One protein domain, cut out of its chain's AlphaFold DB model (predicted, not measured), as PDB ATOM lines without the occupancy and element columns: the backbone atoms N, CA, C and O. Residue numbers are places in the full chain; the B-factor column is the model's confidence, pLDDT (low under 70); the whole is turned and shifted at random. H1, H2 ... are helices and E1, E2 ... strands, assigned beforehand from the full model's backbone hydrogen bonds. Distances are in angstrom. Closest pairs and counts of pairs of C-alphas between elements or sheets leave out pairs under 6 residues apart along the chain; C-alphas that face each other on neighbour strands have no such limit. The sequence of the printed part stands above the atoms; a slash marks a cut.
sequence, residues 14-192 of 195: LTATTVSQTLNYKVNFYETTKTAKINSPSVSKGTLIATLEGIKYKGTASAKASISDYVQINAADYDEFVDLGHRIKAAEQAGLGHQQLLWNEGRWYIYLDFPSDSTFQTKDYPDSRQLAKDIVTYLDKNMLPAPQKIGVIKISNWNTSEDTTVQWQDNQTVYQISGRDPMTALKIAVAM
ATOM      1  N   LEU A  14     108.849 195.355 163.753       96.31
ATOM      2  CA  LEU A  14     109.095 193.984 164.169       96.31
ATOM      3  C   LEU A  14     110.434 193.887 164.907       96.31
ATOM      4  O   LEU A  14     111.453 194.414 164.455       96.31
ATOM      5  N   THR A  15     110.447 193.157 166.013       96.62
ATOM      6  CA  THR A  15     111.667 192.734 166.703       96.62
ATOM      7  C   THR A  15     111.488 191.324 167.262       96.62
ATOM      8  O   THR A  15     110.425 190.719 167.121       96.62
ATOM      9  N   ALA A  16     112.529 190.763 167.875       97.12
ATOM     10  CA  ALA A  16     112.459 189.417 168.423       97.12
ATOM     11  C   ALA A  16     113.355 189.215 169.646       97.12
ATOM     12  O   ALA A  16     114.379 189.889 169.804       97.12
ATOM     13  N   THR A  17     113.003 188.226 170.465       97.69
ATOM     14  CA  THR A  17     113.969 187.521 171.314       97.69
ATOM     15  C   THR A  17     114.228 186.132 170.753       97.69
ATOM     16  O   THR A  17     113.328 185.487 170.220       97.69
ATOM     17  N   THR A  18     115.469 185.669 170.849       96.75
ATOM     18  CA  THR A  18     115.917 184.389 170.309       96.75
ATOM     19  C   THR A  18     116.681 183.621 171.372       96.75
ATOM     20  O   THR A  18     117.602 184.161 171.983       96.75
ATOM     21  N   VAL A  19     116.374 182.340 171.523       96.62
ATOM     22  CA  VAL A  19     117.176 181.394 172.298       96.62
ATOM     23  C   VAL A  19     117.466 180.202 171.400       96.62
ATOM     24  O   VAL A  19     116.566 179.692 170.741       96.62
ATOM     25  N   SER A  20     118.719 179.757 171.358       96.00
ATOM     26  CA  SER A  20     119.124 178.580 170.591       96.00
ATOM     27  C   SER A  20     119.955 177.661 171.468       96.00
ATOM     28  O   SER A  20     120.823 178.114 172.209       96.00
ATOM     29  N   GLN A  21     119.702 176.367 171.348       95.50
ATOM     30  CA  GLN A  21     120.489 175.290 171.935       95.50
ATOM     31  C   GLN A  21     120.809 174.263 170.839       95.50
ATOM     32  O   GLN A  21     120.469 174.447 169.671       95.50
ATOM     33  N   THR A  22     121.473 173.168 171.208       94.88
ATOM     34  CA  THR A  22     121.940 172.144 170.260       94.88
ATOM     35  C   THR A  22     120.811 171.485 169.467       94.88
ATOM     36  O   THR A  22     120.982 171.180 168.288       94.88
ATOM     37  N   LEU A  23     119.668 171.228 170.110       96.81
ATOM     38  CA  LEU A  23     118.560 170.469 169.518       96.81
ATOM     39  C   LEU A  23     117.300 171.299 169.303       96.81
ATOM     40  O   LEU A  23     116.359 170.805 168.693       96.81
ATOM     41  N   ASN A  24     117.257 172.537 169.775       97.44
ATOM     42  CA  ASN A  24     116.089 173.381 169.616       97.44
ATOM     43  C   ASN A  24     116.447 174.860 169.540       97.44
ATOM     44  O   ASN A  24     117.497 175.304 170.000       97.44
ATOM     45  N   TYR A  25     115.529 175.634 168.982       98.00
ATOM     46  CA  TYR A  25     115.542 177.082 169.083       98.00
ATOM     47  C   TYR A  25     114.125 177.600 169.302       98.00
ATOM     48  O   TYR A  25     113.143 176.936 168.963       98.00
ATOM     49  N   LYS A  26     114.048 178.807 169.850       98.19
ATOM     50  CA  LYS A  26     112.828 179.564 170.089       98.19
ATOM     51  C   LYS A  26     113.035 181.002 169.643       98.19
ATOM     52  O   LYS A  26     114.053 181.613 169.975       98.19
ATOM     53  N   VAL A  27     112.066 181.543 168.921       98.00
ATOM     54  CA  VAL A  27     112.008 182.947 168.526       98.00
ATOM     55  C   VAL A  27     110.657 183.506 168.934       98.00
ATOM     56  O   VAL A  27     109.633 183.071 168.421       98.00
ATOM     57  N   ASN A  28     110.649 184.472 169.845       97.75
ATOM     58  CA  ASN A  28     109.444 185.217 170.188       97.75
ATOM     59  C   ASN A  28     109.451 186.509 169.368       97.75
ATOM     60  O   ASN A  28     110.385 187.306 169.491       97.75
ATOM     61  N   PHE A  29     108.442 186.707 168.530       97.50
ATOM     62  CA  PHE A  29     108.295 187.887 167.686       97.50
ATOM     63  C   PHE A  29     107.430 188.925 168.378       97.50
ATOM     64  O   PHE A  29     106.338 188.612 168.849       97.50
ATOM     65  N   TYR A  30     107.910 190.162 168.411       97.31
ATOM     66  CA  TYR A  30     107.224 191.260 169.071       97.31
ATOM     67  C   TYR A  30     106.992 192.413 168.118       97.31
ATOM     68  O   TYR A  30     107.841 192.745 167.287       97.31
ATOM     69  N   GLU A  31     105.865 193.068 168.333       96.19
ATOM     70  CA  GLU A  31     105.537 194.339 167.732       96.19
ATOM     71  C   GLU A  31     105.890 195.496 168.667       96.19
ATOM     72  O   GLU A  31     105.560 195.473 169.854       96.19
ATOM     73  N   THR A  32     106.522 196.542 168.141       95.88
ATOM     74  CA  THR A  32     106.882 197.742 168.903       95.88
ATOM     75  C   THR A  32     106.489 199.030 168.174       95.88
ATOM     76  O   THR A  32     106.394 199.088 166.951       95.88
ATOM     77  N   THR A  33     106.282 200.119 168.926       94.38
ATOM     78  CA  THR A  33     106.027 201.472 168.371       94.38
ATOM     79  C   THR A  33     107.286 202.174 167.861       94.38
ATOM     80  O   THR A  33     107.201 203.177 167.156       94.38
ATOM     81  N   LYS A  34     108.465 201.686 168.248       92.75
ATOM     82  CA  LYS A  34     109.780 202.201 167.852       92.75
ATOM     83  C   LYS A  34     110.680 201.034 167.487       92.75
ATOM     84  O   LYS A  34     110.476 199.929 167.988       92.75
ATOM     85  N   THR A  35     111.696 201.280 166.672       93.50
ATOM     86  CA  THR A  35     112.696 200.261 166.350       93.50
ATOM     87  C   THR A  35     113.376 199.745 167.620       93.50
ATOM     88  O   THR A  35     113.742 200.506 168.517       93.50
ATOM     89  N   ALA A  36     113.544 198.428 167.701       94.69
ATOM     90  CA  ALA A  36     114.246 197.760 168.787       94.69
ATOM     91  C   ALA A  36     115.156 196.683 168.198       94.69
ATOM     92  O   ALA A  36     114.738 195.903 167.340       94.69
ATOM     93  N   LYS A  37     116.409 196.626 168.659       95.50
ATOM     94  CA  LYS A  37     117.341 195.575 168.232       95.50
ATOM     95  C   LYS A  37     116.872 194.219 168.770       95.50
ATOM     96  O   LYS A  37     116.369 194.145 169.892       95.50
ATOM     97  N   ILE A  38     117.087 193.159 167.997       95.56
ATOM     98  CA  ILE A  38     116.845 191.777 168.436       95.56
ATOM     99  C   ILE A  38     117.604 191.523 169.751       95.56
ATOM    100  O   ILE A  38     118.732 191.992 169.911       95.56
ATOM    101  N   ASN A  39     116.977 190.811 170.691       95.75
ATOM    102  CA  ASN A  39     117.500 190.490 172.029       95.75
ATOM    103  C   ASN A  39     117.808 191.695 172.934       95.75
ATOM    104  O   ASN A  39     118.434 191.538 173.981       95.75
ATOM    105  N   SER A  40     117.381 192.906 172.568       93.94
ATOM    106  CA  SER A  40     117.565 194.072 173.434       93.94
ATOM    107  C   SER A  40     116.552 194.094 174.589       93.94
ATOM    108  O   SER A  40     115.416 193.646 174.421       93.94
ATOM    109  N   PRO A  41     116.884 194.712 175.737       89.25
ATOM    110  CA  PRO A  41     115.924 194.906 176.826       89.25
ATOM    111  C   PRO A  41     114.650 195.659 176.405       89.25
ATOM    112  O   PRO A  41     113.585 195.451 176.983       89.25
ATOM    113  N   SER A  42     114.726 196.500 175.364       85.88
ATOM    114  CA  SER A  42     113.577 197.227 174.805       85.88
ATOM    115  C   SER A  42     112.486 196.333 174.215       85.88
ATOM    116  O   SER A  42     111.358 196.802 174.083       85.88
ATOM    117  N   VAL A  43     112.781 195.063 173.909       87.12
ATOM    118  CA  VAL A  43     111.788 194.100 173.405       87.12
ATOM    119  C   VAL A  43     110.684 193.830 174.435       87.12
ATOM    120  O   VAL A  43     109.540 193.611 174.054       87.12
ATOM    121  N   SER A  44     110.982 193.947 175.737       77.50
ATOM    122  CA  SER A  44     110.005 193.745 176.825       77.50
ATOM    123  C   SER A  44     108.812 194.712 176.804       77.50
ATOM    124  O   SER A  44     107.817 194.470 177.477       77.50
ATOM    125  N   LYS A  45     108.900 195.803 176.033       85.56
ATOM    126  CA  LYS A  45     107.819 196.783 175.846       85.56
ATOM    127  C   LYS A  45     106.921 196.473 174.644       85.56
ATOM    128  O   LYS A  45     105.991 197.234 174.387       85.56
ATOM    129  N   GLY A  46     107.253 195.447 173.866       92.44
ATOM    130  CA  GLY A  46     106.501 195.056 172.683       92.44
ATOM    131  C   GLY A  46     105.360 194.096 172.994       92.44
ATOM    132  O   GLY A  46     105.393 193.365 173.984       92.44
ATOM    133  N   THR A  47     104.371 194.066 172.110       95.38
ATOM    134  CA  THR A  47     103.295 193.071 172.137       95.38
ATOM    135  C   THR A  47     103.805 191.790 171.494       95.38
ATOM    136  O   THR A  47     104.312 191.829 170.375       95.38
ATOM    137  N   LEU A  48     103.700 190.653 172.185       95.88
ATOM    138  CA  LEU A  48     104.036 189.354 171.598       95.88
ATOM    139  C   LEU A  48     103.038 189.031 170.479       95.88
ATOM    140  O   LEU A  48     101.843 188.932 170.740       95.88
ATOM    141  N   ILE A  49     103.541 188.850 169.259       95.56
ATOM    142  CA  ILE A  49     102.742 188.483 168.084       95.56
ATOM    143  C   ILE A  49     102.612 186.960 168.010       95.56
ATOM    144  O   ILE A  49     101.518 186.410 167.918       95.56
ATOM    145  N   ALA A  50     103.756 186.277 168.035       97.56
ATOM    146  CA  ALA A  50     103.838 184.834 167.901       97.56
ATOM    147  C   ALA A  50     105.174 184.318 168.433       97.56
ATOM    148  O   ALA A  50     106.169 185.041 168.513       97.56
ATOM    149  N   THR A  51     105.204 183.033 168.740       98.38
ATOM    150  CA  THR A  51     106.395 182.277 169.101       98.38
ATOM    151  C   THR A  51     106.629 181.209 168.047       98.38
ATOM    152  O   THR A  51     105.721 180.447 167.749       98.38
ATOM    153  N   LEU A  52     107.840 181.133 167.505       98.44
ATOM    154  CA  LEU A  52     108.298 180.037 166.660       98.44
ATOM    155  C   LEU A  52     109.271 179.165 167.443       98.44
ATOM    156  O   LEU A  52     110.284 179.656 167.941       98.44
ATOM    157  N   GLU A  53     109.026 177.867 167.459       98.38
ATOM    158  CA  GLU A  53     109.935 176.863 167.993       98.38
ATOM    159  C   GLU A  53     110.304 175.863 166.897       98.38
ATOM    160  O   GLU A  53     109.499 175.522 166.030       98.38
ATOM    161  N   GLY A  54     111.554 175.413 166.912       98.12
ATOM    162  CA  GLY A  54     112.018 174.308 166.084       98.12
ATOM    163  C   GLY A  54     112.767 173.319 166.952       98.12
ATOM    164  O   GLY A  54     113.749 173.699 167.584       98.12
ATOM    165  N   ILE A  55     112.314 172.067 166.989       98.38
ATOM    166  CA  ILE A  55     112.865 171.011 167.840       98.38
ATOM    167  C   ILE A  55     113.310 169.847 166.960       98.38
ATOM    168  O   ILE A  55     112.527 169.291 166.193       98.38
ATOM    169  N   LYS A  56     114.583 169.472 167.064       98.06
ATOM    170  CA  LYS A  56     115.186 168.328 166.385       98.06
ATOM    171  C   LYS A  56     115.065 167.084 167.261       98.06
ATOM    172  O   LYS A  56     115.604 167.027 168.363       98.06
ATOM    173  N   TYR A  57     114.415 166.062 166.727       97.88
ATOM    174  CA  TYR A  57     114.258 164.755 167.349       97.88
ATOM    175  C   TYR A  57     115.309 163.771 166.832       97.88
ATOM    176  O   TYR A  57     116.021 164.037 165.864       97.88
ATOM    177  N   LYS A  58     115.382 162.597 167.473       96.81
ATOM    178  CA  LYS A  58     116.306 161.511 167.098       96.81
ATOM    179  C   LYS A  58     116.085 160.979 165.676       96.81
ATOM    180  O   LYS A  58     116.988 160.376 165.112       96.81
ATOM    181  N   GLY A  59     114.889 161.168 165.119       96.44
ATOM    182  CA  GLY A  59     114.553 160.760 163.761       96.44
ATOM    183  C   GLY A  59     113.105 161.084 163.397       96.44
ATOM    184  O   GLY A  59     112.319 161.525 164.238       96.44
ATOM    185  N   THR A  60     112.743 160.818 162.140       96.50
ATOM    186  CA  THR A  60     111.406 161.087 161.585       96.50
ATOM    187  C   THR A  60     110.280 160.403 162.365       96.50
ATOM    188  O   THR A  60     109.219 160.990 162.548       96.50
ATOM    189  N   ALA A  61     110.477 159.185 162.873       96.69
ATOM    190  CA  ALA A  61     109.438 158.516 163.660       96.69
ATOM    191  C   ALA A  61     109.142 159.260 164.976       96.69
ATOM    192  O   ALA A  61     107.981 159.479 165.307       96.69
ATOM    193  N   SER A  62     110.183 159.708 165.687       97.38
ATOM    194  CA  SER A  62     110.034 160.463 166.937       97.38
ATOM    195  C   SER A  62     109.435 161.852 166.717       97.38
ATOM    196  O   SER A  62     108.588 162.262 167.497       97.38
ATOM    197  N   ALA A  63     109.828 162.545 165.644       97.62
ATOM    198  CA  ALA A  63     109.241 163.836 165.279       97.62
ATOM    199  C   ALA A  63     107.767 163.712 164.853       97.62
ATOM    200  O   ALA A  63     106.960 164.578 165.164       97.62
ATOM    201  N   LYS A  64     107.376 162.615 164.191       96.69
ATOM    202  CA  LYS A  64     105.958 162.332 163.936       96.69
ATOM    203  C   LYS A  64     105.216 162.099 165.256       96.69
ATOM    204  O   LYS A  64     104.154 162.663 165.467       96.69
ATOM    205  N   ALA A  65     105.777 161.273 166.140       96.94
ATOM    206  CA  ALA A  65     105.144 160.907 167.407       96.94
ATOM    207  C   ALA A  65     104.951 162.094 168.368       96.94
ATOM    208  O   ALA A  65     104.055 162.044 169.202       96.94
ATOM    209  N   SER A  66     105.755 163.157 168.255       97.25
ATOM    210  CA  SER A  66     105.563 164.375 169.053       97.25
ATOM    211  C   SER A  66     104.392 165.248 168.596       97.25
ATOM    212  O   SER A  66     104.012 166.148 169.333       97.25
ATOM    213  N   ILE A  67     103.828 164.999 167.410       96.75
ATOM    214  CA  ILE A  67     102.613 165.659 166.913       96.75
ATOM    215  C   ILE A  67     101.431 164.727 167.225       96.75
ATOM    216  O   ILE A  67     100.900 164.049 166.344       96.75
ATOM    217  N   SER A  68     101.083 164.618 168.509       93.12
ATOM    218  CA  SER A  68     100.110 163.637 169.020       93.12
ATOM    219  C   SER A  68      98.671 163.895 168.583       93.12
ATOM    220  O   SER A  68      97.871 162.967 168.548       93.12
ATOM    221  N   ASP A  69      98.354 165.141 168.242       94.81
ATOM    222  CA  ASP A  69      96.977 165.606 168.062       94.81
ATOM    223  C   ASP A  69      96.451 165.411 166.634       94.81
ATOM    224  O   ASP A  69      95.344 165.838 166.315       94.81
ATOM    225  N   TYR A  70      97.241 164.807 165.743       97.44
ATOM    226  CA  TYR A  70      96.816 164.575 164.368       97.44
ATOM    227  C   TYR A  70      95.693 163.543 164.302       97.44
ATOM    228  O   TYR A  70      95.859 162.404 164.744       97.44
ATOM    229  N   VAL A  71      94.603 163.909 163.628       97.00
ATOM    230  CA  VAL A  71      93.492 163.009 163.323       97.00
ATOM    231  C   VAL A  71      93.272 162.969 161.813       97.00
ATOM    232  O   VAL A  71      93.222 164.002 161.142       97.00
ATOM    233  N   GLN A  72      93.143 161.757 161.270       96.94
ATOM    234  CA  GLN A  72      92.629 161.556 159.919       96.94
ATOM    235  C   GLN A  72      91.109 161.432 160.007       96.94
ATOM    236  O   GLN A  72      90.603 160.439 160.522       96.94
ATOM    237  N   ILE A  73      90.400 162.428 159.496       96.44
ATOM    238  CA  ILE A  73      88.945 162.478 159.492       96.44
ATOM    239  C   ILE A  73      88.403 161.449 158.513       96.44
ATOM    240  O   ILE A  73      88.765 161.424 157.331       96.44
ATOM    241  N   ASN A  74      87.512 160.612 159.026       96.06
ATOM    242  CA  ASN A  74      86.663 159.740 158.246       96.06
ATOM    243  C   ASN A  74      85.258 160.346 158.229       96.06
ATOM    244  O   ASN A  74      84.624 160.476 159.268       96.06
ATOM    245  N   ALA A  75      84.772 160.716 157.045       92.31
ATOM    246  CA  ALA A  75      83.476 161.375 156.910       92.31
ATOM    247  C   ALA A  75      82.297 160.515 157.407       92.31
ATOM    248  O   ALA A  75      81.257 161.066 157.730       92.31
ATOM    249  N   ALA A  76      82.454 159.189 157.486       95.94
ATOM    250  CA  ALA A  76      81.422 158.300 158.020       95.94
ATOM    251  C   ALA A  76      81.224 158.421 159.544       95.94
ATOM    252  O   ALA A  76      80.225 157.924 160.054       95.94
ATOM    253  N   ASP A  77      82.156 159.064 160.254       95.94
ATOM    254  CA  ASP A  77      82.099 159.227 161.712       95.94
ATOM    255  C   ASP A  77      81.336 160.506 162.127       95.94
ATOM    256  O   ASP A  77      81.235 160.805 163.318       95.94
ATOM    257  N   TYR A  78      80.822 161.275 161.157       96.06
ATOM    258  CA  TYR A  78      80.181 162.572 161.374       96.06
ATOM    259  C   TYR A  78      78.894 162.701 160.562       96.06
ATOM    260  O   TYR A  78      78.840 162.317 159.395       96.06
ATOM    261  N   ASP A  79      77.882 163.315 161.171       94.81
ATOM    262  CA  ASP A  79      76.572 163.531 160.545       94.81
ATOM    263  C   ASP A  79      76.414 164.950 159.976       94.81
ATOM    264  O   ASP A  79      75.663 165.170 159.023       94.81
ATOM    265  N   GLU A  80      77.141 165.920 160.536       96.75
ATOM    266  CA  GLU A  80      77.030 167.334 160.182       96.75
ATOM    267  C   GLU A  80      78.303 167.849 159.513       96.75
ATOM    268  O   GLU A  80      79.425 167.604 159.964       96.75
ATOM    269  N   PHE A  81      78.117 168.595 158.422       97.62
ATOM    270  CA  PHE A  81      79.206 169.190 157.658       97.62
ATOM    271  C   PHE A  81      78.886 170.623 157.248       97.62
ATOM    272  O   PHE A  81      77.795 170.919 156.757       97.62
ATOM    273  N   VAL A  82      79.894 171.486 157.333       97.88
ATOM    274  CA  VAL A  82      79.861 172.863 156.841       97.88
ATOM    275  C   VAL A  82      80.666 172.950 155.549       97.88
ATOM    276  O   VAL A  82      81.821 172.530 155.494       97.88
ATOM    277  N   ASP A  83      80.065 173.518 154.505       98.19
ATOM    278  CA  ASP A  83      80.781 173.870 153.277       98.19
ATOM    279  C   ASP A  83      81.669 175.098 153.526       98.19
ATOM    280  O   ASP A  83      81.179 176.184 153.866       98.19
ATOM    281  N   LEU A  84      82.981 174.912 153.371       98.31
ATOM    282  CA  LEU A  84      83.985 175.960 153.548       98.31
ATOM    283  C   LEU A  84      84.366 176.642 152.223       98.31
ATOM    284  O   LEU A  84      85.199 177.547 152.212       98.31
ATOM    285  N   GLY A  85      83.750 176.244 151.108       97.38
ATOM    286  CA  GLY A  85      84.164 176.640 149.767       97.38
ATOM    287  C   GLY A  85      85.355 175.817 149.275       97.38
ATOM    288  O   GLY A  85      85.824 174.898 149.939       97.38
ATOM    289  N   HIS A  86      85.831 176.103 148.059       95.38
ATOM    290  CA  HIS A  86      87.011 175.438 147.474       95.38
ATOM    291  C   HIS A  86      86.945 173.893 147.451       95.38
ATOM    292  O   HIS A  86      87.968 173.217 147.404       95.38
ATOM    293  N   ARG A  87      85.725 173.325 147.431       95.44
ATOM    294  CA  ARG A  87      85.447 171.874 147.534       95.44
ATOM    295  C   ARG A  87      85.907 171.247 148.857       95.44
ATOM    296  O   ARG A  87      86.095 170.034 148.919       95.44
ATOM    297  N   ILE A  88      86.056 172.053 149.903       97.38
ATOM    298  CA  ILE A  88      86.413 171.625 151.251       97.38
ATOM    299  C   ILE A  88      85.165 171.680 152.129       97.38
ATOM    300  O   ILE A  88      84.395 172.640 152.106       97.38
ATOM    301  N   LYS A  89      84.973 170.623 152.918       97.69
ATOM    302  CA  LYS A  89      83.943 170.549 153.952       97.69
ATOM    303  C   LYS A  89      84.606 170.246 155.284       97.69
ATOM    304  O   LYS A  89      85.489 169.390 155.333       97.69
ATOM    305  N   ALA A  90      84.156 170.912 156.338       98.44
ATOM    306  CA  ALA A  90      84.509 170.555 157.703       98.44
ATOM    307  C   ALA A  90      83.385 169.761 158.340       98.44
ATOM    308  O   ALA A  90      82.221 170.118 158.181       98.44
ATOM    309  N   ALA A  91      83.744 168.697 159.049       98.31
ATOM    310  CA  ALA A  91      82.828 168.075 159.984       98.31
ATOM    311  C   ALA A  91      82.576 169.056 161.135       98.31
ATOM    312  O   ALA A  91      83.499 169.736 161.595       98.31
ATOM    313  N   GLU A  92      81.324 169.145 161.559       97.25
ATOM    314  CA  GLU A  92      80.898 169.998 162.658       97.25
ATOM    315  C   GLU A  92      80.432 169.136 163.826       97.25
ATOM    316  O   GLU A  92      79.704 168.159 163.656       97.25
ATOM    317  N   GLN A  93      80.882 169.494 165.023       95.38
ATOM    318  CA  GLN A  93      80.413 168.904 166.265       95.38
ATOM    319  C   GLN A  93      80.051 170.027 167.223       95.38
ATOM    320  O   GLN A  93      80.825 170.961 167.423       95.38
ATOM    321  N   ALA A  94      78.879 169.935 167.836       92.62
ATOM    322  CA  ALA A  94      78.449 170.874 168.857       92.62
ATOM    323  C   ALA A  94      78.001 170.110 170.104       92.62
ATOM    324  O   ALA A  94      77.280 169.116 170.017       92.62
ATOM    325  N   GLY A  95      78.429 170.568 171.278       91.00
ATOM    326  CA  GLY A  95      78.079 169.925 172.540       91.00
ATOM    327  C   GLY A  95      78.827 170.506 173.731       91.00
ATOM    328  O   GLY A  95      79.938 171.006 173.597       91.00
ATOM    329  N   LEU A  96      78.207 170.451 174.915       92.44
ATOM    330  CA  LEU A  96      78.798 170.903 176.185       92.44
ATOM    331  C   LEU A  96      79.352 172.345 176.161       92.44
ATOM    332  O   LEU A  96      80.290 172.661 176.882       92.44
ATOM    333  N   GLY A  97      78.765 173.223 175.343       92.81
ATOM    334  CA  GLY A  97      79.210 174.614 175.192       92.81
ATOM    335  C   GLY A  97      80.343 174.819 174.183       92.81
ATOM    336  O   GLY A  97      80.806 175.947 174.043       92.81
ATOM    337  N   HIS A  98      80.761 173.768 173.474       96.19
ATOM    338  CA  HIS A  98      81.737 173.820 172.392       96.19
ATOM    339  C   HIS A  98      81.049 173.750 171.026       96.19
ATOM    340  O   HIS A  98      80.089 173.000 170.828       96.19
ATOM    341  N   GLN A  99      81.595 174.490 170.070       96.75
ATOM    342  CA  GLN A  99      81.362 174.346 168.643       96.75
ATOM    343  C   GLN A  99      82.707 174.073 167.971       96.75
ATOM    344  O   GLN A  99      83.615 174.907 168.000       96.75
ATOM    345  N   GLN A 100      82.825 172.896 167.373       97.56
ATOM    346  CA  GLN A 100      84.061 172.375 166.814       97.56
ATOM    347  C   GLN A 100      83.926 172.182 165.311       97.56
ATOM    348  O   GLN A 100      82.927 171.648 164.830       97.56
ATOM    349  N   LEU A 101      84.952 172.603 164.576       98.38
ATOM    350  CA  LEU A 101      85.079 172.365 163.141       98.38
ATOM    351  C   LEU A 101      86.399 171.664 162.875       98.38
ATOM    352  O   LEU A 101      87.451 172.102 163.345       98.38
ATOM    353  N   LEU A 102      86.340 170.585 162.105       98.19
ATOM    354  CA  LEU A 102      87.485 169.717 161.879       98.19
ATOM    355  C   LEU A 102      87.521 169.180 160.452       98.19
ATOM    356  O   LEU A 102      86.513 168.742 159.897       98.19
ATOM    357  N   TRP A 103      88.697 169.237 159.837       98.50
ATOM    358  CA  TRP A 103      88.913 168.725 158.487       98.50
ATOM    359  C   TRP A 103      90.382 168.403 158.235       98.50
ATOM    360  O   TRP A 103      91.271 168.752 159.015       98.50
ATOM    361  N   ASN A 104      90.638 167.727 157.116       98.00
ATOM    362  CA  ASN A 104      91.988 167.546 156.605       98.00
ATOM    363  C   ASN A 104      92.181 168.271 155.274       98.00
ATOM    364  O   ASN A 104      91.345 168.174 154.378       98.00
ATOM    365  N   GLU A 105      93.345 168.899 155.115       95.88
ATOM    366  CA  GLU A 105      93.857 169.392 153.834       95.88
ATOM    367  C   GLU A 105      95.219 168.751 153.554       95.88
ATOM    368  O   GLU A 105      96.245 169.079 154.156       95.88
ATOM    369  N   GLY A 106      95.243 167.768 152.652       94.88
ATOM    370  CA  GLY A 106      96.448 166.985 152.386       94.88
ATOM    371  C   GLY A 106      96.937 166.245 153.638       94.88
ATOM    372  O   GLY A 106      96.297 165.305 154.091       94.88
ATOM    373  N   ARG A 107      98.099 166.646 154.171       97.31
ATOM    374  CA  ARG A 107      98.707 166.070 155.392       97.31
ATOM    375  C   ARG A 107      98.457 166.914 156.642       97.31
ATOM    376  O   ARG A 107      99.089 166.677 157.672       97.31
ATOM    377  N   TRP A 108      97.604 167.925 156.534       98.44
ATOM    378  CA  TRP A 108      97.220 168.775 157.645       98.44
ATOM    379  C   TRP A 108      95.914 168.292 158.254       98.44
ATOM    380  O   TRP A 108      94.969 167.968 157.538       98.44
ATOM    381  N   TYR A 109      95.873 168.254 159.577       98.69
ATOM    382  CA  TYR A 109      94.649 168.224 160.362       98.69
ATOM    383  C   TYR A 109      94.396 169.628 160.904       98.69
ATOM    384  O   TYR A 109      95.302 170.226 161.486       98.69
ATOM    385  N   ILE A 110      93.201 170.163 160.679       98.75
ATOM    386  CA  ILE A 110      92.802 171.484 161.149       98.75
ATOM    387  C   ILE A 110      91.628 171.304 162.100       98.75
ATOM    388  O   ILE A 110      90.672 170.600 161.780       98.75
ATOM    389  N   TYR A 111      91.731 171.930 163.267       98.56
ATOM    390  CA  TYR A 111      90.773 171.837 164.355       98.56
ATOM    391  C   TYR A 111      90.520 173.218 164.952       98.56
ATOM    392  O   TYR A 111      91.446 173.876 165.434       98.56
ATOM    393  N   LEU A 112      89.264 173.644 164.927       98.44
ATOM    394  CA  LEU A 112      88.784 174.846 165.595       98.44
ATOM    395  C   LEU A 112      87.892 174.422 166.760       98.44
ATOM    396  O   LEU A 112      87.022 173.576 166.581       98.44
ATOM    397  N   ASP A 113      88.086 175.045 167.916       97.62
ATOM    398  CA  ASP A 113      87.273 174.882 169.119       97.62
ATOM    399  C   ASP A 113      86.836 176.252 169.632       97.62
ATOM    400  O   ASP A 113      87.655 177.077 170.051       97.62
ATOM    401  N   PHE A 114      85.539 176.507 169.532       97.44
ATOM    402  CA  PHE A 114      84.923 177.786 169.854       97.44
ATOM    403  C   PHE A 114      83.832 177.596 170.908       97.44
ATOM    404  O   PHE A 114      83.206 176.536 170.958       97.44
ATOM    405  N   PRO A 115      83.538 178.625 171.712       96.44
ATOM    406  CA  PRO A 115      82.363 178.606 172.563       96.44
ATOM    407  C   PRO A 115      81.076 178.722 171.742       96.44
ATOM    408  O   PRO A 115      80.950 179.586 170.870       96.44
ATOM    409  N   SER A 116      80.080 177.905 172.082       93.12
ATOM    410  CA  SER A 116      78.719 178.037 171.543       93.12
ATOM    411  C   SER A 116      77.979 179.256 172.104       93.12
ATOM    412  O   SER A 116      77.056 179.759 171.470       93.12
ATOM    413  N   ASP A 117      78.357 179.722 173.297       92.75
ATOM    414  CA  ASP A 117      77.765 180.892 173.949       92.75
ATOM    415  C   ASP A 117      78.560 182.160 173.596       92.75
ATOM    416  O   ASP A 117      79.775 182.246 173.793       92.75
ATOM    417  N   SER A 118      77.849 183.164 173.080       92.31
ATOM    418  CA  SER A 118      78.425 184.420 172.597       92.31
ATOM    419  C   SER A 118      79.116 185.250 173.677       92.31
ATOM    420  O   SER A 118      79.981 186.065 173.361       92.31
ATOM    421  N   THR A 119      78.808 185.031 174.956       94.19
ATOM    422  CA  THR A 119      79.482 185.702 176.077       94.19
ATOM    423  C   THR A 119      80.944 185.285 176.229       94.19
ATOM    424  O   THR A 119      81.739 186.060 176.766       94.19
ATOM    425  N   PHE A 120      81.316 184.104 175.723       94.19
ATOM    426  CA  PHE A 120      82.686 183.587 175.748       94.19
ATOM    427  C   PHE A 120      83.431 183.779 174.421       94.19
ATOM    428  O   PHE A 120      84.616 183.462 174.338       94.19
ATOM    429  N   GLN A 121      82.777 184.317 173.388       93.69
ATOM    430  CA  GLN A 121      83.396 184.551 172.085       93.69
ATOM    431  C   GLN A 121      84.354 185.746 172.112       93.69
ATOM    432  O   GLN A 121      84.142 186.747 172.804       93.69
ATOM    433  N   THR A 122      85.421 185.647 171.323       92.50
ATOM    434  CA  THR A 122      86.306 186.786 171.045       92.50
ATOM    435  C   THR A 122      85.599 187.813 170.160       92.50
ATOM    436  O   THR A 122      84.658 187.486 169.437       92.50
ATOM    437  N   LYS A 123      86.071 189.064 170.177       91.38
ATOM    438  CA  LYS A 123      85.540 190.111 169.286       91.38
ATOM    439  C   LYS A 123      86.096 190.021 167.869       91.38
ATOM    440  O   LYS A 123      85.391 190.382 166.932       91.38
ATOM    441  N   ASP A 124      87.339 189.569 167.736       91.38
ATOM    442  CA  ASP A 124      88.052 189.566 166.457       91.38
ATOM    443  C   ASP A 124      87.578 188.419 165.556       91.38
ATOM    444  O   ASP A 124      87.427 188.601 164.349       91.38
ATOM    445  N   TYR A 125      87.249 187.267 166.153       93.25
ATOM    446  CA  TYR A 125      86.713 186.098 165.454       93.25
ATOM    447  C   TYR A 125      85.524 185.510 166.237       93.25
ATOM    448  O   TYR A 125      85.692 184.537 166.973       93.25
ATOM    449  N   PRO A 126      84.315 186.090 166.137       92.62
ATOM    450  CA  PRO A 126      83.150 185.588 166.871       92.62
ATOM    451  C   PRO A 126      82.525 184.337 166.231       92.62
ATOM    452  O   PRO A 126      81.846 183.575 166.911       92.62
ATOM    453  N   ASP A 127      82.755 184.105 164.935       94.38
ATOM    454  CA  ASP A 127      82.139 183.018 164.165       94.38
ATOM    455  C   ASP A 127      83.201 182.025 163.668       94.38
ATOM    456  O   ASP A 127      84.048 182.352 162.828       94.38
ATOM    457  N   SER A 128      83.135 180.789 164.172       95.50
ATOM    458  CA  SER A 128      84.046 179.700 163.803       95.50
ATOM    459  C   SER A 128      83.923 179.297 162.333       95.50
ATOM    460  O   SER A 128      84.935 179.014 161.687       95.50
ATOM    461  N   ARG A 129      82.709 179.305 161.768       97.25
ATOM    462  CA  ARG A 129      82.449 178.931 160.372       97.25
ATOM    463  C   ARG A 129      82.999 179.990 159.428       97.25
ATOM    464  O   ARG A 129      83.532 179.642 158.374       97.25
ATOM    465  N   GLN A 130      82.896 181.267 159.802       97.88
ATOM    466  CA  GLN A 130      83.508 182.349 159.033       97.88
ATOM    467  C   GLN A 130      85.038 182.258 159.073       97.88
ATOM    468  O   GLN A 130      85.658 182.269 158.011       97.88
ATOM    469  N   LEU A 131      85.647 182.063 160.252       98.25
ATOM    470  CA  LEU A 131      87.099 181.880 160.344       98.25
ATOM    471  C   LEU A 131      87.573 180.661 159.533       98.25
ATOM    472  O   LEU A 131      88.571 180.749 158.824       98.25
ATOM    473  N   ALA A 132      86.855 179.535 159.584       98.50
ATOM    474  CA  ALA A 132      87.192 178.346 158.801       98.50
ATOM    475  C   ALA A 132      87.186 178.624 157.285       98.50
ATOM    476  O   ALA A 132      88.115 178.228 156.579       98.50
ATOM    477  N   LYS A 133      86.187 179.362 156.785       98.62
ATOM    478  CA  LYS A 133      86.127 179.807 155.380       98.62
ATOM    479  C   LYS A 133      87.275 180.744 155.022       98.62
ATOM    480  O   LYS A 133      87.839 180.621 153.933       98.62
ATOM    481  N   ASP A 134      87.641 181.656 155.918       98.31
ATOM    482  CA  ASP A 134      88.750 182.587 155.706       98.31
ATOM    483  C   ASP A 134      90.095 181.849 155.648       98.31
ATOM    484  O   ASP A 134      90.926 182.153 154.788       98.31
ATOM    485  N   ILE A 135      90.286 180.832 156.498       98.50
ATOM    486  CA  ILE A 135      91.450 179.936 156.470       98.50
ATOM    487  C   ILE A 135      91.518 179.207 155.128       98.50
ATOM    488  O   ILE A 135      92.531 179.316 154.441       98.50
ATOM    489  N   VAL A 136      90.443 178.527 154.718       98.38
ATOM    490  CA  VAL A 136      90.388 177.792 153.442       98.38
ATOM    491  C   VAL A 136      90.660 178.720 152.255       98.38
ATOM    492  O   VAL A 136      91.506 178.432 151.410       98.38
ATOM    493  N   THR A 137      90.010 179.885 152.223       98.25
ATOM    494  CA  THR A 137      90.194 180.891 151.164       98.25
ATOM    495  C   THR A 137      91.632 181.411 151.115       98.25
ATOM    496  O   THR A 137      92.178 181.678 150.040       98.25
ATOM    497  N   TYR A 138      92.263 181.591 152.277       98.06
ATOM    498  CA  TYR A 138      93.653 182.014 152.357       98.06
ATOM    499  C   TYR A 138      94.597 180.914 151.857       98.06
ATOM    500  O   TYR A 138      95.479 181.210 151.046       98.06
ATOM    501  N   LEU A 139      94.397 179.666 152.288       97.06
ATOM    502  CA  LEU A 139      95.252 178.523 151.954       97.06
ATOM    503  C   LEU A 139      95.138 178.070 150.494       97.06
ATOM    504  O   LEU A 139      96.135 177.635 149.923       97.06
ATOM    505  N   ASP A 140      93.994 178.294 149.843       95.56
ATOM    506  CA  ASP A 140      93.824 178.102 148.394       95.56
ATOM    507  C   ASP A 140      94.852 178.899 147.567       95.56
ATOM    508  O   ASP A 140      95.307 178.459 146.512       95.56
ATOM    509  N   LYS A 141      95.276 180.062 148.078       95.69
ATOM    510  CA  LYS A 141      96.238 180.960 147.415       95.69
ATOM    511  C   LYS A 141      97.632 180.923 148.034       95.69
ATOM    512  O   LYS A 141      98.576 181.454 147.449       95.69
ATOM    513  N   ASN A 142      97.765 180.357 149.231       96.00
ATOM    514  CA  ASN A 142      98.965 180.434 150.051       96.00
ATOM    515  C   ASN A 142      99.306 179.053 150.601       96.00
ATOM    516  O   ASN A 142      98.687 178.570 151.544       96.00
ATOM    517  N   MET A 143     100.331 178.425 150.031       92.94
ATOM    518  CA  MET A 143     100.691 177.068 150.419       92.94
ATOM    519  C   MET A 143     101.413 177.050 151.766       92.94
ATOM    520  O   MET A 143     102.443 177.703 151.944       92.94
ATOM    521  N   LEU A 144     100.903 176.242 152.693       96.19
ATOM    522  CA  LEU A 144     101.653 175.847 153.879       96.19
ATOM    523  C   LEU A 144     102.896 175.033 153.486       96.19
ATOM    524  O   LEU A 144     102.891 174.347 152.456       96.19
ATOM    525  N   PRO A 145     103.941 175.022 154.332       95.62
ATOM    526  CA  PRO A 145     105.015 174.049 154.210       95.62
ATOM    527  C   PRO A 145     104.429 172.637 154.170       95.62
ATOM    528  O   PRO A 145     103.623 172.274 155.025       95.62
ATOM    529  N   ALA A 146     104.821 171.832 153.184       94.56
ATOM    530  CA  ALA A 146     104.333 170.465 153.071       94.56
ATOM    531  C   ALA A 146     104.913 169.608 154.213       94.56
ATOM    532  O   ALA A 146     106.128 169.382 154.231       94.56
ATOM    533  N   PRO A 147     104.096 169.089 155.149       95.81
ATOM    534  CA  PRO A 147     104.611 168.249 156.216       95.81
ATOM    535  C   PRO A 147     105.187 166.958 155.639       95.81
ATOM    536  O   PRO A 147     104.610 166.368 154.719       95.81
ATOM    537  N   GLN A 148     106.285 166.450 156.198       95.06
ATOM    538  CA  GLN A 148     106.855 165.184 155.729       95.06
ATOM    539  C   GLN A 148     105.870 164.022 155.922       95.06
ATOM    540  O   GLN A 148     105.753 163.154 155.053       95.06
ATOM    541  N   LYS A 149     105.159 164.004 157.054       95.88
ATOM    542  CA  LYS A 149     104.126 163.004 157.352       95.88
ATOM    543  C   LYS A 149     102.815 163.642 157.773       95.88
ATOM    544  O   LYS A 149     101.805 163.324 157.162       95.88
ATOM    545  N   ILE A 150     102.853 164.506 158.783       97.75
ATOM    546  CA  ILE A 150     101.666 165.117 159.384       97.75
ATOM    547  C   ILE A 150     101.967 166.541 159.848       97.75
ATOM    548  O   ILE A 150     103.097 166.851 160.245       97.75
ATOM    549  N   GLY A 151     100.946 167.383 159.792       98.31
ATOM    550  CA  GLY A 151     100.893 168.687 160.433       98.31
ATOM    551  C   GLY A 151      99.531 168.890 161.088       98.31
ATOM    552  O   GLY A 151      98.542 168.278 160.685       98.31
ATOM    553  N   VAL A 152      99.490 169.724 162.115       98.75
ATOM    554  CA  VAL A 152      98.299 170.023 162.903       98.75
ATOM    555  C   VAL A 152      98.173 171.532 163.064       98.75
ATOM    556  O   VAL A 152      99.147 172.214 163.384       98.75
ATOM    557  N   ILE A 153      96.967 172.042 162.848       98.75
ATOM    558  CA  ILE A 153      96.565 173.404 163.180       98.75
ATOM    559  C   ILE A 153      95.450 173.294 164.210       98.75
ATOM    560  O   ILE A 153      94.399 172.731 163.911       98.75
ATOM    561  N   LYS A 154      95.676 173.820 165.412       98.56
ATOM    562  CA  LYS A 154      94.649 173.911 166.453       98.56
ATOM    563  C   LYS A 154      94.402 175.362 166.787       98.56
ATOM    564  O   LYS A 154      95.353 176.102 167.026       98.56
ATOM    565  N   ILE A 155      93.136 175.736 166.819       98.50
ATOM    566  CA  ILE A 155      92.678 177.072 167.170       98.50
ATOM    567  C   ILE A 155      91.633 176.907 168.267       98.50
ATOM    568  O   ILE A 155      90.542 176.404 168.011       98.50
ATOM    569  N   SER A 156      91.965 177.334 169.477       96.94
ATOM    570  CA  SER A 156      91.031 177.460 170.593       96.94
ATOM    571  C   SER A 156      90.746 178.941 170.795       96.94
ATOM    572  O   SER A 156      91.644 179.701 171.152       96.94
ATOM    573  N   ASN A 157      89.510 179.366 170.542       94.88
ATOM    574  CA  ASN A 157      89.176 180.787 170.450       94.88
ATOM    575  C   ASN A 157      88.139 181.216 171.493       94.88
ATOM    576  O   ASN A 157      86.999 181.568 171.185       94.88
ATOM    577  N   TRP A 158      88.568 181.166 172.749       94.50
ATOM    578  CA  TRP A 158      87.792 181.572 173.917       94.50
ATOM    579  C   TRP A 158      88.277 182.938 174.395       94.50
ATOM    580  O   TRP A 158      89.481 183.158 174.478       94.50
ATOM    581  N   ASN A 159      87.381 183.834 174.803       92.31
ATOM    582  CA  ASN A 159      87.733 185.191 175.248       92.31
ATOM    583  C   ASN A 159      88.685 185.259 176.461       92.31
ATOM    584  O   ASN A 159      89.254 186.314 176.740       92.31
ATOM    585  N   THR A 160      88.855 184.158 177.196       89.81
ATOM    586  CA  THR A 160      89.798 184.033 178.317       89.81
ATOM    587  C   THR A 160      91.046 183.218 177.975       89.81
ATOM    588  O   THR A 160      92.015 183.250 178.736       89.81
ATOM    589  N   SER A 161      91.056 182.504 176.848       88.38
ATOM    590  CA  SER A 161      92.131 181.582 176.472       88.38
ATOM    591  C   SER A 161      92.214 181.394 174.955       88.38
ATOM    592  O   SER A 161      92.008 180.297 174.439       88.38
ATOM    593  N   GLU A 162      92.512 182.483 174.247       92.00
ATOM    594  CA  GLU A 162      92.866 182.453 172.826       92.00
ATOM    595  C   GLU A 162      94.232 181.787 172.647       92.00
ATOM    596  O   GLU A 162      95.252 182.301 173.125       92.00
ATOM    597  N   ASP A 163      94.258 180.652 171.956       95.50
ATOM    598  CA  ASP A 163      95.480 179.924 171.642       95.50
ATOM    599  C   ASP A 163      95.389 179.290 170.254       95.50
ATOM    600  O   ASP A 163      94.492 178.505 169.948       95.50
ATOM    601  N   THR A 164      96.350 179.628 169.404       98.06
ATOM    602  CA  THR A 164      96.546 179.007 168.099       98.06
ATOM    603  C   THR A 164      97.905 178.343 168.055       98.06
ATOM    604  O   THR A 164      98.923 178.970 168.349       98.06
ATOM    605  N   THR A 165      97.935 177.104 167.577       98.44
ATOM    606  CA  THR A 165      99.160 176.375 167.268       98.44
ATOM    607  C   THR A 165      99.142 175.874 165.828       98.44
ATOM    608  O   THR A 165      98.157 175.309 165.360       98.44
ATOM    609  N   VAL A 166     100.246 176.079 165.112       98.69
ATOM    610  CA  VAL A 166     100.504 175.520 163.779       98.69
ATOM    611  C   VAL A 166     101.788 174.718 163.867       98.69
ATOM    612  O   VAL A 166     102.870 175.291 163.998       98.69
ATOM    613  N   GLN A 167     101.680 173.395 163.824       98.38
ATOM    614  CA  GLN A 167     102.794 172.484 164.046       98.38
ATOM    615  C   GLN A 167     102.950 171.515 162.877       98.38
ATOM    616  O   GLN A 167     101.985 170.898 162.439       98.38
ATOM    617  N   TRP A 168     104.167 171.334 162.374       98.12
ATOM    618  CA  TRP A 168     104.437 170.346 161.333       98.12
ATOM    619  C   TRP A 168     105.833 169.775 161.426       98.12
ATOM    620  O   TRP A 168     106.776 170.388 161.926       98.12
ATOM    621  N   GLN A 169     105.953 168.577 160.874       95.81
ATOM    622  CA  GLN A 169     107.219 167.899 160.730       95.81
ATOM    623  C   GLN A 169     107.877 168.221 159.387       95.81
ATOM    624  O   GLN A 169     107.280 168.024 158.327       95.81
ATOM    625  N   ASP A 170     109.158 168.562 159.436       95.75
ATOM    626  CA  ASP A 170     110.091 168.507 158.316       95.75
ATOM    627  C   ASP A 170     111.261 167.591 158.700       95.75
ATOM    628  O   ASP A 170     112.084 167.906 159.565       95.75
ATOM    629  N   ASN A 171     111.324 166.415 158.073       94.50
ATOM    630  CA  ASN A 171     112.297 165.382 158.413       94.50
ATOM    631  C   ASN A 171     112.246 165.012 159.904       94.50
ATOM    632  O   ASN A 171     111.230 164.556 160.415       94.50
ATOM    633  N   GLN A 172     113.347 165.173 160.624       96.75
ATOM    634  CA  GLN A 172     113.424 164.895 162.060       96.75
ATOM    635  C   GLN A 172     113.173 166.137 162.924       96.75
ATOM    636  O   GLN A 172     113.379 166.082 164.133       96.75
ATOM    637  N   THR A 173     112.775 167.260 162.328       97.56
ATOM    638  CA  THR A 173     112.509 168.509 163.037       97.56
ATOM    639  C   THR A 173     111.016 168.793 163.034       97.56
ATOM    640  O   THR A 173     110.363 168.688 162.001       97.56
ATOM    641  N   VAL A 174     110.476 169.163 164.190       98.31
ATOM    642  CA  VAL A 174     109.126 169.715 164.295       98.31
ATOM    643  C   VAL A 174     109.243 171.215 164.469       98.31
ATOM    644  O   VAL A 174     109.990 171.687 165.328       98.31
ATOM    645  N   TYR A 175     108.521 171.949 163.633       98.44
ATOM    646  CA  TYR A 175     108.324 173.378 163.788       98.44
ATOM    647  C   TYR A 175     106.950 173.620 164.385       98.44
ATOM    648  O   TYR A 175     105.994 172.944 164.011       98.44
ATOM    649  N   GLN A 176     106.864 174.584 165.290       98.56
ATOM    650  CA  GLN A 176     105.616 175.020 165.891       98.56
ATOM    651  C   GLN A 176     105.575 176.539 165.916       98.56
ATOM    652  O   GLN A 176     106.525 177.183 166.356       98.56
ATOM    653  N   ILE A 177     104.465 177.104 165.466       98.69
ATOM    654  CA  ILE A 177     104.130 178.507 165.667       98.69
ATOM    655  C   ILE A 177     102.970 178.558 166.648       98.69
ATOM    656  O   ILE A 177     101.967 177.888 166.427       98.69
ATOM    657  N   SER A 178     103.113 179.346 167.706       98.38
ATOM    658  CA  SER A 178     102.076 179.582 168.709       98.38
ATOM    659  C   SER A 178     101.766 181.073 168.809       98.38
ATOM    660  O   SER A 178     102.684 181.895 168.782       98.38
ATOM    661  N   GLY A 179     100.500 181.446 168.941       96.69
ATOM    662  CA  GLY A 179     100.071 182.841 169.051       96.69
ATOM    663  C   GLY A 179      98.580 182.954 169.349       96.69
ATOM    664  O   GLY A 179      97.872 181.959 169.281       96.69
ATOM    665  N   ARG A 180      98.109 184.158 169.684       95.00
ATOM    666  CA  ARG A 180      96.678 184.387 169.952       95.00
ATOM    667  C   ARG A 180      95.875 184.496 168.661       95.00
ATOM    668  O   ARG A 180      94.924 183.754 168.474       95.00
ATOM    669  N   ASP A 181      96.324 185.363 167.751       95.88
ATOM    670  CA  ASP A 181      95.648 185.617 166.478       95.88
ATOM    671  C   ASP A 181      95.850 184.448 165.485       95.88
ATOM    672  O   ASP A 181      96.984 184.224 165.025       95.88
ATOM    673  N   PRO A 182      94.779 183.720 165.110       97.19
ATOM    674  CA  PRO A 182      94.901 182.528 164.280       97.19
ATOM    675  C   PRO A 182      95.471 182.811 162.890       97.19
ATOM    676  O   PRO A 182      96.357 182.098 162.404       97.19
ATOM    677  N   MET A 183      95.014 183.893 162.253       97.69
ATOM    678  CA  MET A 183      95.445 184.247 160.900       97.69
ATOM    679  C   MET A 183      96.899 184.712 160.857       97.69
ATOM    680  O   MET A 183      97.589 184.477 159.865       97.69
ATOM    681  N   THR A 184      97.401 185.343 161.912       97.50
ATOM    682  CA  THR A 184      98.804 185.732 162.045       97.50
ATOM    683  C   THR A 184      99.688 184.507 162.193       97.50
ATOM    684  O   THR A 184     100.658 184.385 161.442       97.50
ATOM    685  N   ALA A 185      99.340 183.565 163.075       98.06
ATOM    686  CA  ALA A 185     100.078 182.308 163.205       98.06
ATOM    687  C   ALA A 185     100.130 181.548 161.865       98.06
ATOM    688  O   ALA A 185     101.203 181.110 161.438       98.06
ATOM    689  N   LEU A 186      99.001 181.486 161.149       98.06
ATOM    690  CA  LEU A 186      98.901 180.848 159.837       98.06
ATOM    691  C   LEU A 186      99.745 181.548 158.761       98.06
ATOM    692  O   LEU A 186     100.482 180.893 158.025       98.06
ATOM    693  N   LYS A 187      99.694 182.884 158.686       98.06
ATOM    694  CA  LYS A 187     100.507 183.686 157.750       98.06
ATOM    695  C   LYS A 187     102.003 183.509 158.003       98.06
ATOM    696  O   LYS A 187     102.777 183.425 157.050       98.06
ATOM    697  N   ILE A 188     102.417 183.430 159.269       98.06
ATOM    698  CA  ILE A 188     103.811 183.143 159.627       98.06
ATOM    699  C   ILE A 188     104.183 181.732 159.163       98.06
ATOM    700  O   ILE A 188     105.258 181.560 158.593       98.06
ATOM    701  N   ALA A 189     103.301 180.741 159.340       97.81
ATOM    702  CA  ALA A 189     103.542 179.369 158.892       97.81
ATOM    703  C   ALA A 189     103.709 179.281 157.373       97.81
ATOM    704  O   ALA A 189     104.687 178.710 156.904       97.81
ATOM    705  N   VAL A 190     102.826 179.917 156.601       97.56
ATOM    706  CA  VAL A 190     102.958 180.049 155.137       97.56
ATOM    707  C   VAL A 190     104.281 180.715 154.747       97.56
ATOM    708  O   VAL A 190     104.924 180.319 153.777       97.56
ATOM    709  N   ALA A 191     104.726 181.721 155.502       97.12
ATOM    710  CA  ALA A 191     105.982 182.412 155.230       97.12
ATOM    711  C   ALA A 191     107.233 181.579 155.569       97.12
ATOM    712  O   ALA A 191     108.350 182.013 155.270       97.12
ATOM    713  N   MET A 192     107.093 180.404 156.188       96.12
ATOM    714  CA  MET A 192     108.217 179.522 156.492       96.12
ATOM    715  C   MET A 192     108.705 178.836 155.223       96.12
ATOM    716  O   MET A 192     108.034 177.980 154.656       96.12
TER     717      MET A 192
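Overview. This is residues 14 to 192 of the 195 residues of an uncharacterized protein of Caproicibacter fermentans (UniProt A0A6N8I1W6). One long, twisted sheet of ten strands runs the length of the domain, with helices H3 and H4 over one face and the short H1 and H2 over the other. The half with E4 to E7 curls round H3, H4 covers the middle strands E9 and E10, and the hairpin E1 and E2 makes the other end. The printed part has 179 residues, with four named helices and ten named strands in the order E1 E2 H1 E3 H2 E4 E5 E6 E7 H3 E8 E9 E10 H4. The mixed sheet has the order E1 E2 E3 E10 E9 E8 E7 E6 E5 E4. The class is mixed, helices and strands; the whole is compact, with a radius of gyration of the C-alphas of 17.2 A and spans of 52 by 41 by 31 A.

Along the chain. E1, residues 14 to 20, begins with C-alpha 14 at (109.095, 193.984, 164.169). E2 is residues 24 to 32, 26.1 A long, H1 41 to 45, E3 47 to 56, 28.0 A, and H2 60 to 65. E4 is residues 81 to 85, E5 88 to 95, E6 98 to 105 and E7 108 to 115. H3, residues 128 to 141, is 20.5 A long. E8 is residues 151 to 158, E9 161 to 170, 28.7 A, and E10 173 to 179. H4, residues 182 to 190, ends with C-alpha 190 at (102.958, 180.049, 155.137).

Arrangement. E1 and E2 form an antiparallel hairpin, with N 17 and O 28 at 2.9 A. E3 and E10 are antiparallel, with N 53 and O 176 at 2.8 A. E8, E9 and E10 form a meander, each strand the antiparallel neighbour of the one before, as do E4, E5, E6 and E7. E7 and E8 are parallel, at 8 degrees, with N 111 and O 153 at 2.9 A; E7, H3 and E8 form a strand-helix-strand unit, two parallel neighbours joined through a helix, with a left-handed crossover. The closest C-alphas of H3 and E4 are those of Lys 133 and Leu 84, 4.8 A. H4 is on the same face as H3, at a height over the sheet of 7.9 A, and runs along the strands. H3 and H4 are close but not clearly touching, with C-alphas 135 and 183 at 7.4 A. H1 and H2 are on the opposite face, at heights of 8.6 A and 8.0 A. Every O i to N i+4 pair is within hydrogen-bond range in H2 and H4; H3 has 9 of 10, and H1 0 of 1 but 2 of 2 O i to N i+3 pairs.

Size, cuts and confidence. The C-alphas farthest apart, of Pro 41 and Ala 76, are 53.7 A apart. The printed part has no cut. The links H2 to E4 and E7 to H3 are long. Mean pLDDT of the printed part is 96.0, and no printed residue is under 70.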